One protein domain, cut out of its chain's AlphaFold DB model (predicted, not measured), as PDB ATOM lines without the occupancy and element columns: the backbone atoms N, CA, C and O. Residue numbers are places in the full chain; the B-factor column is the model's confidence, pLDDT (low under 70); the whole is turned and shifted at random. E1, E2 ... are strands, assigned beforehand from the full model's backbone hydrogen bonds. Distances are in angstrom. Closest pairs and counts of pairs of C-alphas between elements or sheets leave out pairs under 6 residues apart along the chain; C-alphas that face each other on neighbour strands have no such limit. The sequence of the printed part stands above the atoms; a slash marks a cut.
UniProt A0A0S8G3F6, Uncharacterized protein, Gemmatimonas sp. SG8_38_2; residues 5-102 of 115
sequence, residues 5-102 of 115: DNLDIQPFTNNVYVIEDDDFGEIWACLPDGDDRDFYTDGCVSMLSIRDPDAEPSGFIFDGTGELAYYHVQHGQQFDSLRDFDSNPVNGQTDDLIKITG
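This is residues 5 to 102 of the 115 residues of an uncharacterized protein of Gemmatimonas sp. SG8_38_2 (UniProt A0A0S8G3F6). A loose sandwich of two antiparallel sheets, E1 E2 E3 E4 and E5 E6 E7, only partly face to face, with E5 packed over E1 and E2, has a long loop reaching away at each end: residues 31 to 43 at one end and 75 to 95 at the other. These two loops make the length. The 98 printed residues hold no named helix and seven strands, E1 to E7, in sheet orders E1 - E2 - E3 - E4 and E5 - E6 - E7. The class is all strand, though only 41 residues are in named elements. The whole is loose, with a radius of gyration of the C-alphas of 16.2 A, and only just elongated, spanning 56 by 29 by 20 A.

The larger sheet is strongly twisted and holds E1, residues 5 to 9, E2, 16 to 20, E3, 26 to 30, and E4, 44 to 49. It is a meander, each strand the antiparallel neighbour of the one before. In the hairpin E1 and E2, N 17 and O 8 are 2.8 A apart; in E2 and E3, N 28 and O 18 are 2.8 A apart; in E3 and E4, N 27 and O 48 are 2.8 A apart. The second sheet, also a meander, holds E5, residues 56 to 62, E6, 68 to 74, and E7, 96 to 101. In the hairpin E5 and E6, N 70 and O 61 are within hydrogen-bond range at 2.8 A, and in the hairpin E6 and E7, N 98 and O 71 are within hydrogen-bond range at 2.8 A. The sheets form a sandwich, two sheets face to face, with strands at 26 degrees. The closest C-alphas of E1 and E5 are those of Asp 8 and Ile 61, 6.1 A apart; those of E2 and E5 are of Glu 20 and Pro 57, 6.2 A apart. E4 is apart from E5, E6 and E7.

E1 begins at C-alpha 5, (208.446, 185.473, 278.444). E5 is 18.5 A from first to last C-alpha and E6 19.8 A, seven residues each; E7 is 15.9 A, E1 14.1 A, E4 13.9 A, E2 13.0 A and E3 12.4 A. E5 begins at C-alpha 56, (213.137, 180.855, 286.099), and E7 ends at C-alpha 101, (195.612, 181.331, 296.688).

The C-alphas of Arg 37 and Asp 86, the two farthest apart, are 57.6 A apart. The links E3 to E4, 13 residues, and E6 to E7, 21 residues, are long. The printed part has no cut. The mean pLDDT of the printed part is 91.1, and no printed residue is under 70.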
ATOM      1  N   ASP A   5     208.632 186.756 279.124       92.50
ATOM      2  CA  ASP A   5     208.446 185.473 278.444       92.50
ATOM      3  C   ASP A   5     206.954 185.141 278.340       92.50
ATOM      4  O   ASP A   5     206.346 185.257 277.269       92.50
ATOM      5  N   ASN A   6     206.319 184.877 279.484       93.00
ATOM      6  CA  ASN A   6     204.929 184.435 279.544       93.00
ATOM      7  C   ASN A   6     203.979 185.500 280.103       93.00
ATOM      8  O   ASN A   6     204.372 186.457 280.772       93.00
ATOM      9  N   LEU A   7     202.686 185.332 279.818       95.25
ATOM     10  CA  LEU A   7     201.628 186.155 280.394       95.25
ATOM     11  C   LEU A   7     200.357 185.351 280.639       95.25
ATOM     12  O   LEU A   7     200.084 184.381 279.933       95.25
ATOM     13  N   ASP A   8     199.546 185.822 281.580       96.06
ATOM     14  CA  ASP A   8     198.162 185.382 281.736       96.06
ATOM     15  C   ASP A   8     197.245 186.552 282.105       96.06
ATOM     16  O   ASP A   8     197.682 187.584 282.616       96.06
ATOM     17  N   ILE A   9     195.952 186.411 281.821       94.62
ATOM     18  CA  ILE A   9     194.951 187.446 282.070       94.62
ATOM     19  C   ILE A   9     193.981 186.940 283.124       94.62
ATOM     20  O   ILE A   9     193.286 185.943 282.937       94.62
ATOM     21  N   GLN A  10     193.873 187.678 284.224       94.25
ATOM     22  CA  GLN A  10     192.976 187.296 285.299       94.25
ATOM     23  C   GLN A  10     191.508 187.387 284.822       94.25
ATOM     24  O   GLN A  10     191.065 188.463 284.400       94.25
ATOM     25  N   PRO A  11     190.717 186.301 284.938       93.31
ATOM     26  CA  PRO A  11     189.469 186.130 284.179       93.31
ATOM     27  C   PRO A  11     188.304 187.063 284.559       93.31
ATOM     28  O   PRO A  11     187.304 187.126 283.847       93.31
ATOM     29  N   PHE A  12     188.391 187.781 285.678       91.94
ATOM     30  CA  PHE A  12     187.322 188.637 286.210       91.94
ATOM     31  C   PHE A  12     187.730 190.100 286.409       91.94
ATOM     32  O   PHE A  12     186.864 190.958 286.585       91.94
ATOM     33  N   THR A  13     189.027 190.390 286.430       88.69
ATOM     34  CA  THR A  13     189.587 191.728 286.671       88.69
ATOM     35  C   THR A  13     190.256 192.302 285.432       88.69
ATOM     36  O   THR A  13     190.394 193.518 285.356       88.69
ATOM     37  N   ASN A  14     190.617 191.456 284.459       88.56
ATOM     38  CA  ASN A  14     191.416 191.808 283.283       88.56
ATOM     39  C   ASN A  14     192.810 192.358 283.619       88.56
ATOM     40  O   ASN A  14     193.465 192.929 282.750       88.56
ATOM     41  N   ASN A  15     193.275 192.180 284.857       91.75
ATOM     42  CA  ASN A  15     194.670 192.420 285.192       91.75
ATOM     43  C   ASN A  15     195.533 191.459 284.367       91.75
ATOM     44  O   ASN A  15     195.264 190.253 284.350       91.75
ATOM     45  N   VAL A  16     196.563 191.991 283.718       93.62
ATOM     46  CA  VAL A  16     197.540 191.189 282.975       93.62
ATOM     47  C   VAL A  16     198.688 190.867 283.912       93.62
ATOM     48  O   VAL A  16     199.220 191.757 284.568       93.62
ATOM     49  N   TYR A  17     199.049 189.597 283.988       95.00
ATOM     50  CA  TYR A  17     200.188 189.118 284.748       95.00
ATOM     51  C   TYR A  17     201.298 188.824 283.749       95.00
ATOM     52  O   TYR A  17     201.080 188.039 282.833       95.00
ATOM     53  N   VAL A  18     202.441 189.490 283.891       95.25
ATOM     54  CA  VAL A  18     203.630 189.307 283.051       95.25
ATOM     55  C   VAL A  18     204.674 188.557 283.863       95.25
ATOM     56  O   VAL A  18     204.886 188.870 285.033       95.25
ATOM     57  N   ILE A  19     205.282 187.556 283.243       95.38
ATOM     58  CA  ILE A  19     206.211 186.619 283.853       95.38
ATOM     59  C   ILE A  19     207.554 186.834 283.164       95.38
ATOM     60  O   ILE A  19     207.642 186.761 281.935       95.38
ATOM     61  N   GLU A  20     208.572 187.152 283.953       94.06
ATOM     62  CA  GLU A  20     209.931 187.332 283.454       94.06
ATOM     63  C   GLU A  20     210.705 186.020 283.478       94.06
ATOM     64  O   GLU A  20     210.617 185.267 284.446       94.06
ATOM     65  N   ASP A  21     211.500 185.821 282.435       92.06
ATOM     66  CA  ASP A  21     212.556 184.819 282.355       92.06
ATOM     67  C   ASP A  21     213.900 185.554 282.494       92.06
ATOM     68  O   ASP A  21     214.468 186.063 281.524       92.06
ATOM     69  N   ASP A  22     214.314 185.774 283.742       90.25
ATOM     70  CA  ASP A  22     215.504 186.549 284.117       90.25
ATOM     71  C   ASP A  22     216.064 186.039 285.454       90.25
ATOM     72  O   ASP A  22     215.345 185.405 286.237       90.25
ATOM     73  N   ASP A  23     217.314 186.392 285.763       88.31
ATOM     74  CA  ASP A  23     217.908 186.128 287.078       88.31
ATOM     75  C   ASP A  23     217.046 186.800 288.162       88.31
ATOM     76  O   ASP A  23     216.851 188.020 288.156       88.31
ATOM     77  N   PHE A  24     216.561 186.022 289.135       89.31
ATOM     78  CA  PHE A  24     215.590 186.491 290.138       89.31
ATOM     79  C   PHE A  24     214.277 187.025 289.538       89.31
ATOM     80  O   PHE A  24     213.654 187.920 290.124       89.31
ATOM     81  N   GLY A  25     213.854 186.458 288.406       91.81
ATOM     82  CA  GLY A  25     212.686 186.877 287.640       91.81
ATOM     83  C   GLY A  25     211.456 187.173 288.497       91.81
ATOM     84  O   GLY A  25     211.136 186.474 289.474       91.81
ATOM     85  N   GLU A  26     210.759 188.244 288.131       93.31
ATOM     86  CA  GLU A  26     209.564 188.684 288.826       93.31
ATOM     87  C   GLU A  26     208.291 188.341 288.052       93.31
ATOM     88  O   GLU A  26     208.254 188.185 286.830       93.31
ATOM     89  N   ILE A  27     207.198 188.269 288.802       94.25
ATOM     90  CA  ILE A  27     205.852 188.310 288.250       94.25
ATOM     91  C   ILE A  27     205.301 189.708 288.519       94.25
ATOM     92  O   ILE A  27     205.337 190.208 289.652       94.25
ATOM     93  N   TRP A  28     204.762 190.326 287.474       95.00
ATOM     94  CA  TRP A  28     204.215 191.677 287.486       95.00
ATOM     95  C   TRP A  28     202.708 191.659 287.236       95.00
ATOM     96  O   TRP A  28     202.259 191.043 286.278       95.00
ATOM     97  N   ALA A  29     201.912 192.387 288.028       94.00
ATOM     98  CA  ALA A  29     200.507 192.680 287.713       94.00
ATOM     99  C   ALA A  29     200.437 194.047 287.066       94.00
ATOM    100  O   ALA A  29     200.592 195.059 287.749       94.00
ATOM    101  N   CYS A  30     200.114 194.073 285.784       92.81
ATOM    102  CA  CYS A  30     199.708 195.273 285.082       92.81
ATOM    103  C   CYS A  30     198.223 195.524 285.337       92.81
ATOM    104  O   CYS A  30     197.353 194.697 285.029       92.81
ATOM    105  N   LEU A  31     197.948 196.657 285.977       88.38
ATOM    106  CA  LEU A  31     196.610 197.037 286.394       88.38
ATOM    107  C   LEU A  31     195.842 197.639 285.208       88.38
ATOM    108  O   LEU A  31     196.442 198.302 284.358       88.38
ATOM    109  N   PRO A  32     194.520 197.425 285.121       84.50
ATOM    110  CA  PRO A  32     193.678 198.184 284.214       84.50
ATOM    111  C   PRO A  32     193.867 199.684 284.440       84.50
ATOM    112  O   PRO A  32     194.236 200.105 285.534       84.50
ATOM    113  N   ASP A  33     193.578 200.460 283.405       81.19
ATOM    114  CA  ASP A  33     193.427 201.909 283.509       81.19
ATOM    115  C   ASP A  33     192.420 202.278 284.619       81.19
ATOM    116  O   ASP A  33     191.392 201.603 284.802       81.19
ATOM    117  N   GLY A  34     192.782 203.291 285.401       79.50
ATOM    118  CA  GLY A  34     192.039 203.786 286.547       79.50
ATOM    119  C   GLY A  34     190.891 204.724 286.161       79.50
ATOM    120  O   GLY A  34     190.332 204.675 285.072       79.50
ATOM    121  N   ASP A  35     190.491 205.587 287.100       83.50
ATOM    122  CA  ASP A  35     189.457 206.613 286.867       83.50
ATOM    123  C   ASP A  35     190.067 207.955 286.397       83.50
ATOM    124  O   ASP A  35     189.429 209.009 286.520       83.50
ATOM    125  N   ASP A  36     191.323 207.954 285.935       80.44
ATOM    126  CA  ASP A  36     191.974 209.166 285.454       80.44
ATOM    127  C   ASP A  36     191.559 209.504 284.004       80.44
ATOM    128  O   ASP A  36     190.605 208.948 283.458       80.44
ATOM    129  N   ARG A  37     192.123 210.577 283.436       81.69
ATOM    130  CA  ARG A  37     191.636 211.120 282.159       81.69
ATOM    131  C   ARG A  37     192.274 210.448 280.943       81.69
ATOM    132  O   ARG A  37     191.773 210.670 279.834       81.69
ATOM    133  N   ASP A  38     193.402 209.770 281.109       83.19
ATOM    134  CA  ASP A  38     194.085 209.167 279.977       83.19
ATOM    135  C   ASP A  38     193.582 207.740 279.711       83.19
ATOM    136  O   ASP A  38     192.455 207.415 280.070       83.19
ATOM    137  N   PHE A  39     194.297 206.992 278.876       72.81
ATOM    138  CA  PHE A  39     193.923 205.620 278.504       72.81
ATOM    139  C   PHE A  39     195.065 204.647 278.818       72.81
ATOM    140  O   PHE A  39     195.138 203.555 278.240       72.81
ATOM    141  N   TYR A  40     196.043 205.090 279.606       75.06
ATOM    142  CA  TYR A  40     197.200 204.297 279.961       75.06
ATOM    143  C   TYR A  40     196.874 203.422 281.164       75.06
ATOM    144  O   TYR A  40     196.001 203.693 281.970       75.06
ATOM    145  N   THR A  41     197.579 202.303 281.265       73.81
ATOM    146  CA  THR A  41     197.527 201.483 282.476       73.81
ATOM    147  C   THR A  41     197.985 202.306 283.685       73.81
ATOM    148  O   THR A  41     198.956 203.058 283.578       73.81
ATOM    149  N   ASP A  42     197.389 202.050 284.856       81.06
ATOM    150  CA  ASP A  42     197.885 202.517 286.167       81.06
ATOM    151  C   ASP A  42     199.301 201.974 286.503       81.06
ATOM    152  O   ASP A  42     199.867 202.246 287.565       81.06
ATOM    153  N   GLY A  43     199.889 201.194 285.595       88.56
ATOM    154  CA  GLY A  43     201.229 200.645 285.664       88.56
ATOM    155  C   GLY A  43     201.235 199.177 286.071       88.56
ATOM    156  O   GLY A  43     200.201 198.550 286.319       88.56
ATOM    157  N   CYS A  44     202.443 198.622 286.132       92.50
ATOM    158  CA  CYS A  44     202.673 197.259 286.585       92.50
ATOM    159  C   CYS A  44     203.360 197.263 287.952       92.50
ATOM    160  O   CYS A  44     204.300 198.026 288.182       92.50
ATOM    161  N   VAL A  45     202.896 196.401 288.855       92.69
ATOM    162  CA  VAL A  45     203.475 196.209 290.190       92.69
ATOM    163  C   VAL A  45     204.021 194.797 290.334       92.69
ATOM    164  O   VAL A  45     203.346 193.833 289.976       92.69
ATOM    165  N   SER A  46     205.227 194.678 290.878       92.94
ATOM    166  CA  SER A  46     205.810 193.385 291.235       92.94
ATOM    167  C   SER A  46     204.985 192.731 292.343       92.94
ATOM    168  O   SER A  46     204.698 193.378 293.358       92.94
ATOM    169  N   MET A  47     204.567 191.476 292.157       91.81
ATOM    170  CA  MET A  47     203.848 190.726 293.197       91.81
ATOM    171  C   MET A  47     204.634 189.565 293.788       91.81
ATOM    172  O   MET A  47     204.352 189.158 294.916       91.81
ATOM    173  N   LEU A  48     205.558 188.994 293.020       90.69
ATOM    174  CA  LEU A  48     206.294 187.798 293.394       90.69
ATOM    175  C   LEU A  48     207.669 187.855 292.741       90.69
ATOM    176  O   LEU A  48     207.781 188.213 291.578       90.69
ATOM    177  N   SER A  49     208.688 187.489 293.506       90.88
ATOM    178  CA  SER A  49     210.071 187.400 293.051       90.88
ATOM    179  C   SER A  49     210.637 186.080 293.545       90.88
ATOM    180  O   SER A  49     210.389 185.678 294.694       90.88
ATOM    181  N   ILE A  50     211.369 185.398 292.672       90.44
ATOM    182  CA  ILE A  50     212.118 184.210 293.050       90.44
ATOM    183  C   ILE A  50     213.422 184.609 293.745       90.44
ATOM    184  O   ILE A  50     214.015 185.646 293.471       90.44
ATOM    185  N   ARG A  51     213.855 183.805 294.720       90.00
ATOM    186  CA  ARG A  51     215.110 184.037 295.463       90.00
ATOM    187  C   ARG A  51     216.256 183.148 295.010       90.00
ATOM    188  O   ARG A  51     217.373 183.321 295.491       90.00
ATOM    189  N   ASP A  52     215.945 182.179 294.172       90.25
ATOM    190  CA  ASP A  52     216.913 181.287 293.573       90.25
ATOM    191  C   ASP A  52     217.315 181.882 292.216       90.25
ATOM    192  O   ASP A  52     216.439 182.019 291.365       90.25
ATOM    193  N   PRO A  53     218.574 182.318 292.035       89.44
ATOM    194  CA  PRO A  53     219.023 182.921 290.782       89.44
ATOM    195  C   PRO A  53     219.093 181.929 289.625       89.44
ATOM    196  O   PRO A  53     219.056 182.364 288.486       89.44
ATOM    197  N   ASP A  54     219.217 180.629 289.908       89.44
ATOM    198  CA  ASP A  54     219.297 179.603 288.865       89.44
ATOM    199  C   ASP A  54     217.897 179.194 288.368       89.44
ATOM    200  O   ASP A  54     217.772 178.390 287.447       89.44
ATOM    201  N   ALA A  55     216.843 179.715 289.006       91.75
ATOM    202  CA  ALA A  55     215.464 179.363 288.733       91.75
ATOM    203  C   ALA A  55     214.743 180.438 287.917       91.75
ATOM    204  O   ALA A  55     214.892 181.636 288.161       91.75
ATOM    205  N   GLU A  56     213.853 179.993 287.037       88.62
ATOM    206  CA  GLU A  56     213.137 180.855 286.099       88.62
ATOM    207  C   GLU A  56     211.616 180.714 286.285       88.62
ATOM    208  O   GLU A  56     211.061 179.602 286.270       88.62
ATOM    209  N   PRO A  57     210.884 181.828 286.464       90.19
ATOM    210  CA  PRO A  57     209.438 181.845 286.322       90.19
ATOM    211  C   PRO A  57     209.045 181.539 284.869       90.19
ATOM    212  O   PRO A  57     209.233 182.361 283.987       90.19
ATOM    213  N   SER A  58     208.434 180.384 284.600       87.69
ATOM    214  CA  SER A  58     208.132 179.996 283.207       87.69
ATOM    215  C   SER A  58     206.650 179.712 282.952       87.69
ATOM    216  O   SER A  58     206.215 179.527 281.820       87.69
ATOM    217  N   GLY A  59     205.796 179.726 283.974       88.38
ATOM    218  CA  GLY A  59     204.358 179.593 283.747       88.38
ATOM    219  C   GLY A  59     203.530 180.145 284.884       88.38
ATOM    220  O   GLY A  59     203.824 179.887 286.042       88.38
ATOM    221  N   PHE A  60     202.465 180.871 284.568       94.38
ATOM    222  CA  PHE A  60     201.514 181.365 285.553       94.38
ATOM    223  C   PHE A  60     200.117 181.291 284.957       94.38
ATOM    224  O   PHE A  60     199.898 181.811 283.869       94.38
ATOM    225  N   ILE A  61     199.201 180.589 285.620       96.06
ATOM    226  CA  ILE A  61     197.881 180.291 285.062       96.06
ATOM    227  C   ILE A  61     196.821 180.431 286.147       96.06
ATOM    228  O   ILE A  61     196.859 179.718 287.154       96.06
ATOM    229  N   PHE A  62     195.841 181.302 285.936       97.00
ATOM    230  CA  PHE A  62     194.633 181.356 286.750       97.00
ATOM    231  C   PHE A  62     193.739 180.149 286.492       97.00
ATOM    232  O   PHE A  62     193.565 179.692 285.362       97.00
ATOM    233  N   ASP A  63     193.095 179.654 287.547       95.56
ATOM    234  CA  ASP A  63     191.990 178.728 287.341       95.56
ATOM    235  C   ASP A  63     190.730 179.453 286.836       95.56
ATOM    236  O   ASP A  63     190.637 180.682 286.809       95.56
ATOM    237  N   GLY A  64     189.706 178.679 286.469       94.88
ATOM    238  CA  GLY A  64     188.448 179.236 285.966       94.88
ATOM    239  C   GLY A  64     187.664 180.079 286.984       94.88
ATOM    240  O   GLY A  64     186.711 180.755 286.596       94.88
ATOM    241  N   THR A  65     188.028 180.045 288.271       94.69
ATOM    242  CA  THR A  65     187.422 180.890 289.311       94.69
ATOM    243  C   THR A  65     188.151 182.220 289.465       94.69
ATOM    244  O   THR A  65     187.551 183.187 289.921       94.69
ATOM    245  N   GLY A  66     189.425 182.297 289.066       94.81
ATOM    246  CA  GLY A  66     190.269 183.478 289.230       94.81
ATOM    247  C   GLY A  66     190.655 183.786 290.682       94.81
ATOM    248  O   GLY A  66     191.227 184.847 290.932       94.81
ATOM    249  N   GLU A  67     190.336 182.901 291.634       95.38
ATOM    250  CA  GLU A  67     190.662 183.046 293.064       95.38
ATOM    251  C   GLU A  67     192.005 182.393 293.438       95.38
ATOM    252  O   GLU A  67     192.549 182.619 294.529       95.38
ATOM    253  N   LEU A  68     192.559 181.595 292.524       96.69
ATOM    254  CA  LEU A  68     193.858 180.948 292.646       96.69
ATOM    255  C   LEU A  68     194.584 180.908 291.300       96.69
ATOM    256  O   LEU A  68     193.959 180.936 290.239       96.69
ATOM    257  N   ALA A  69     195.905 180.804 291.379       96.31
ATOM    258  CA  ALA A  69     196.786 180.619 290.239       96.31
ATOM    259  C   ALA A  69     197.761 179.468 290.503       96.31
ATOM    260  O   ALA A  69     198.102 179.177 291.653       96.31
ATOM    261  N   TYR A  70     198.209 178.821 289.436       96.44
ATOM    262  CA  TYR A  70     199.322 177.883 289.451       96.44
ATOM    263  C   TYR A  70     200.537 178.558 288.836       96.44
ATOM    264  O   TYR A  70     200.436 179.159 287.772       96.44
ATOM    265  N   TYR A  71     201.665 178.456 289.520       93.75
ATOM    266  CA  TYR A  71     202.941 179.026 289.133       93.75
ATOM    267  C   TYR A  71     203.949 177.895 288.928       93.75
ATOM    268  O   TYR A  71     204.093 177.044 289.801       93.75
ATOM    269  N   HIS A  72     204.603 177.871 287.773       93.56
ATOM    270  CA  HIS A  72     205.623 176.904 287.403       93.56
ATOM    271  C   HIS A  72     207.006 177.550 287.503       93.56
ATOM    272  O   HIS A  72     207.287 178.528 286.801       93.56
ATOM    273  N   VAL A  73     207.837 176.998 288.383       92.94
ATOM    274  CA  VAL A  73     209.229 177.399 288.607       92.94
ATOM    275  C   VAL A  73     210.127 176.365 287.944       92.94
ATOM    276  O   VAL A  73     210.072 175.203 288.343       92.94
ATOM    277  N   GLN A  74     210.943 176.772 286.972       91.44
ATOM    278  CA  GLN A  74     211.880 175.872 286.298       91.44
ATOM    279  C   GLN A  74     213.321 176.058 286.765       91.44
ATOM    280  O   GLN A  74     213.659 177.098 287.325       91.44
ATOM    281  N   HIS A  75     214.153 175.048 286.499       89.19
ATOM    282  CA  HIS A  75     215.626 175.091 286.556       89.19
ATOM    283  C   HIS A  75     216.257 175.387 287.927       89.19
ATOM    284  O   HIS A  75     217.480 175.450 288.039       89.19
ATOM    285  N   GLY A  76     215.449 175.482 288.984       87.88
ATOM    286  CA  GLY A  76     215.932 175.814 290.316       87.88
ATOM    287  C   GLY A  76     216.838 174.768 290.957       87.88
ATOM    288  O   GLY A  76     216.965 173.611 290.540       87.88
ATOM    289  N   GLN A  77     217.478 175.190 292.039       89.25
ATOM    290  CA  GLN A  77     218.346 174.353 292.840       89.25
ATOM    291  C   GLN A  77     217.544 173.269 293.558       89.25
ATOM    292  O   GLN A  77     216.652 173.530 294.365       89.25
ATOM    293  N   GLN A  78     217.951 172.021 293.342       89.88
ATOM    294  CA  GLN A  78     217.356 170.861 293.993       89.88
ATOM    295  C   GLN A  78     218.401 170.102 294.799       89.88
ATOM    296  O   GLN A  78     219.435 169.672 294.282       89.88
ATOM    297  N   PHE A  79     218.109 169.891 296.081       90.50
ATOM    298  CA  PHE A  79     218.931 169.035 296.927       90.50
ATOM    299  C   PHE A  79     218.922 167.594 296.407       90.50
ATOM    300  O   PHE A  79     217.868 167.060 296.068       90.50
ATOM    301  N   ASP A  80     220.076 166.925 296.443       92.44
ATOM    302  CA  ASP A  80     220.225 165.541 295.967       92.44
ATOM    303  C   ASP A  80     219.222 164.564 296.598       92.44
ATOM    304  O   ASP A  80     218.781 163.621 295.946       92.44
ATOM    305  N   SER A  81     218.825 164.803 297.852       94.12
ATOM    306  CA  SER A  81     217.834 163.990 298.566       94.12
ATOM    307  C   SER A  81     216.412 164.094 298.013       94.12
ATOM    308  O   SER A  81     215.575 163.274 298.373       94.12
ATOM    309  N   LEU A  82     216.126 165.120 297.212       91.81
ATOM    310  CA  LEU A  82     214.827 165.351 296.586       91.81
ATOM    311  C   LEU A  82     214.788 164.871 295.135       91.81
ATOM    312  O   LEU A  82     213.760 165.049 294.494       91.81
ATOM    313  N   ARG A  83     215.877 164.307 294.594       94.06
ATOM    314  CA  ARG A  83     215.886 163.820 293.212       94.06
ATOM    315  C   ARG A  83     214.884 162.685 293.026       94.06
ATOM    316  O   ARG A  83     214.918 161.700 293.764       94.06
ATOM    317  N   ASP A  84     214.050 162.803 292.003       93.75
ATOM    318  CA  ASP A  84     213.023 161.831 291.646       93.75
ATOM    319  C   ASP A  84     213.401 161.097 290.352       93.75
ATOM    320  O   ASP A  84     213.062 161.509 289.243       93.75
ATOM    321  N   PHE A  85     214.121 159.985 290.501       95.94
ATOM    322  CA  PHE A  85     214.473 159.111 289.378       95.94
ATOM    323  C   PHE A  85     213.327 158.196 288.928       95.94
ATOM    324  O   PHE A  85     213.462 157.538 287.895       95.94
ATOM    325  N   ASP A  86     212.216 158.154 289.672       95.62
ATOM    326  CA  ASP A  86     211.046 157.373 289.283       95.62
ATOM    327  C   ASP A  86     210.255 158.125 288.204       95.62
ATOM    328  O   ASP A  86     209.902 157.535 287.178       95.62
ATOM    329  N   SER A  87     210.009 159.428 288.398       92.25
ATOM    330  CA  SER A  87     209.330 160.266 287.398       92.25
ATOM    331  C   SER A  87     210.278 160.878 286.359       92.25
ATOM    332  O   SER A  87     209.891 160.997 285.193       92.25
ATOM    333  N   ASN A  88     211.528 161.194 286.730       92.44
ATOM    334  CA  ASN A  88     212.569 161.669 285.815       92.44
ATOM    335  C   ASN A  88     213.829 160.773 285.864       92.44
ATOM    336  O   ASN A  88     214.818 161.092 286.532       92.44
ATOM    337  N   PRO A  89     213.867 159.677 285.083       95.38
ATOM    338  CA  PRO A  89     214.980 158.728 285.109       95.38
ATOM    339  C   PRO A  89     216.281 159.250 284.470       95.38
ATOM    340  O   PRO A  89     217.286 158.541 284.488       95.38
ATOM    341  N   VAL A  90     216.288 160.452 283.876       93.62
ATOM    342  CA  VAL A  90     217.468 161.003 283.185       93.62
ATOM    343  C   VAL A  90     218.456 161.601 284.183       93.62
ATOM    344  O   VAL A  90     219.635 161.249 284.173       93.62
ATOM    345  N   ASN A  91     217.988 162.506 285.042       91.94
ATOM    346  CA  ASN A  91     218.831 163.203 286.019       91.94
ATOM    347  C   ASN A  91     218.184 163.344 287.408       91.94
ATOM    348  O   ASN A  91     218.848 163.814 288.335       91.94
ATOM    349  N   GLY A  92     216.924 162.928 287.563       93.44
ATOM    350  CA  GLY A  92     216.161 163.054 288.799       93.44
ATOM    351  C   GLY A  92     215.785 164.487 289.179       93.44
ATOM    352  O   GLY A  92     215.234 164.677 290.256       93.44
ATOM    353  N   GLN A  93     216.088 165.495 288.355       93.19
ATOM    354  CA  GLN A  93     215.688 166.877 288.629       93.19
ATOM    355  C   GLN A  93     214.210 167.085 288.295       93.19
ATOM    356  O   GLN A  93     213.672 166.457 287.385       93.19
ATOM    357  N   THR A  94     213.546 167.962 289.029       91.12
ATOM    358  CA  THR A  94     212.124 168.260 288.882       91.12
ATOM    359  C   THR A  94     211.898 169.748 289.065       91.12
ATOM    360  O   THR A  94     212.509 170.358 289.936       91.12
ATOM    361  N   ASP A  95     210.967 170.286 288.291       91.38
ATOM    362  CA  ASP A  95     210.465 171.645 288.454       91.38
ATOM    363  C   ASP A  95     209.340 171.686 289.502       91.38
ATOM    364  O   ASP A  95     208.702 170.666 289.798       91.38
ATOM    365  N   ASP A  96     209.065 172.872 290.044       90.12
ATOM    366  CA  ASP A  96     208.032 173.058 291.062       90.12
ATOM    367  C   ASP A  96     206.750 173.655 290.471       90.12
ATOM    368  O   ASP A  96     206.759 174.665 289.763       90.12
ATOM    369  N   LEU A  97     205.606 173.074 290.848       92.62
ATOM    370  CA  LEU A  97     204.286 173.657 290.610       92.62
ATOM    371  C   LEU A  97     203.698 174.184 291.922       92.62
ATOM    372  O   LEU A  97     203.250 173.431 292.789       92.62
ATOM    373  N   ILE A  98     203.643 175.503 292.047       92.81
ATOM    374  CA  ILE A  98     203.178 176.209 293.235       92.81
ATOM    375  C   ILE A  98     201.731 176.651 293.033       92.81
ATOM    376  O   ILE A  98     201.396 177.353 292.083       92.81
ATOM    377  N   LYS A  99     200.854 176.295 293.974       96.50
ATOM    378  CA  LYS A  99     199.482 176.813 294.019       96.50
ATOM    379  C   LYS A  99     199.418 178.074 294.877       96.50
ATOM    380  O   LYS A  99     199.578 178.015 296.095       96.50
ATOM    381  N   ILE A 100     199.099 179.198 294.253       95.06
ATOM    382  CA  ILE A 100     198.917 180.496 294.903       95.06
ATOM    383  C   ILE A 100     197.420 180.726 295.109       95.06
ATOM    384  O   ILE A 100     196.626 180.593 294.183       95.06
ATOM    385  N   THR A 101     197.018 181.072 296.330       95.19
ATOM    386  CA  THR A 101     195.612 181.331 296.688       95.19
ATOM    387  C   THR A 101     195.454 182.731 297.276       95.19
ATOM    388  O   THR A 101     196.435 183.357 297.672       95.19
ATOM    389  N   GLY A 102     194.214 183.221 297.363       91.50
ATOM    390  CA  GLY A 102     193.906 184.497 298.020       91.50
ATOM    391  C   GLY A 102     193.740 185.683 297.071       91.50
ATOM    392  O   GLY A 102     193.658 186.821 297.540       91.50
TER     393      GLY A 102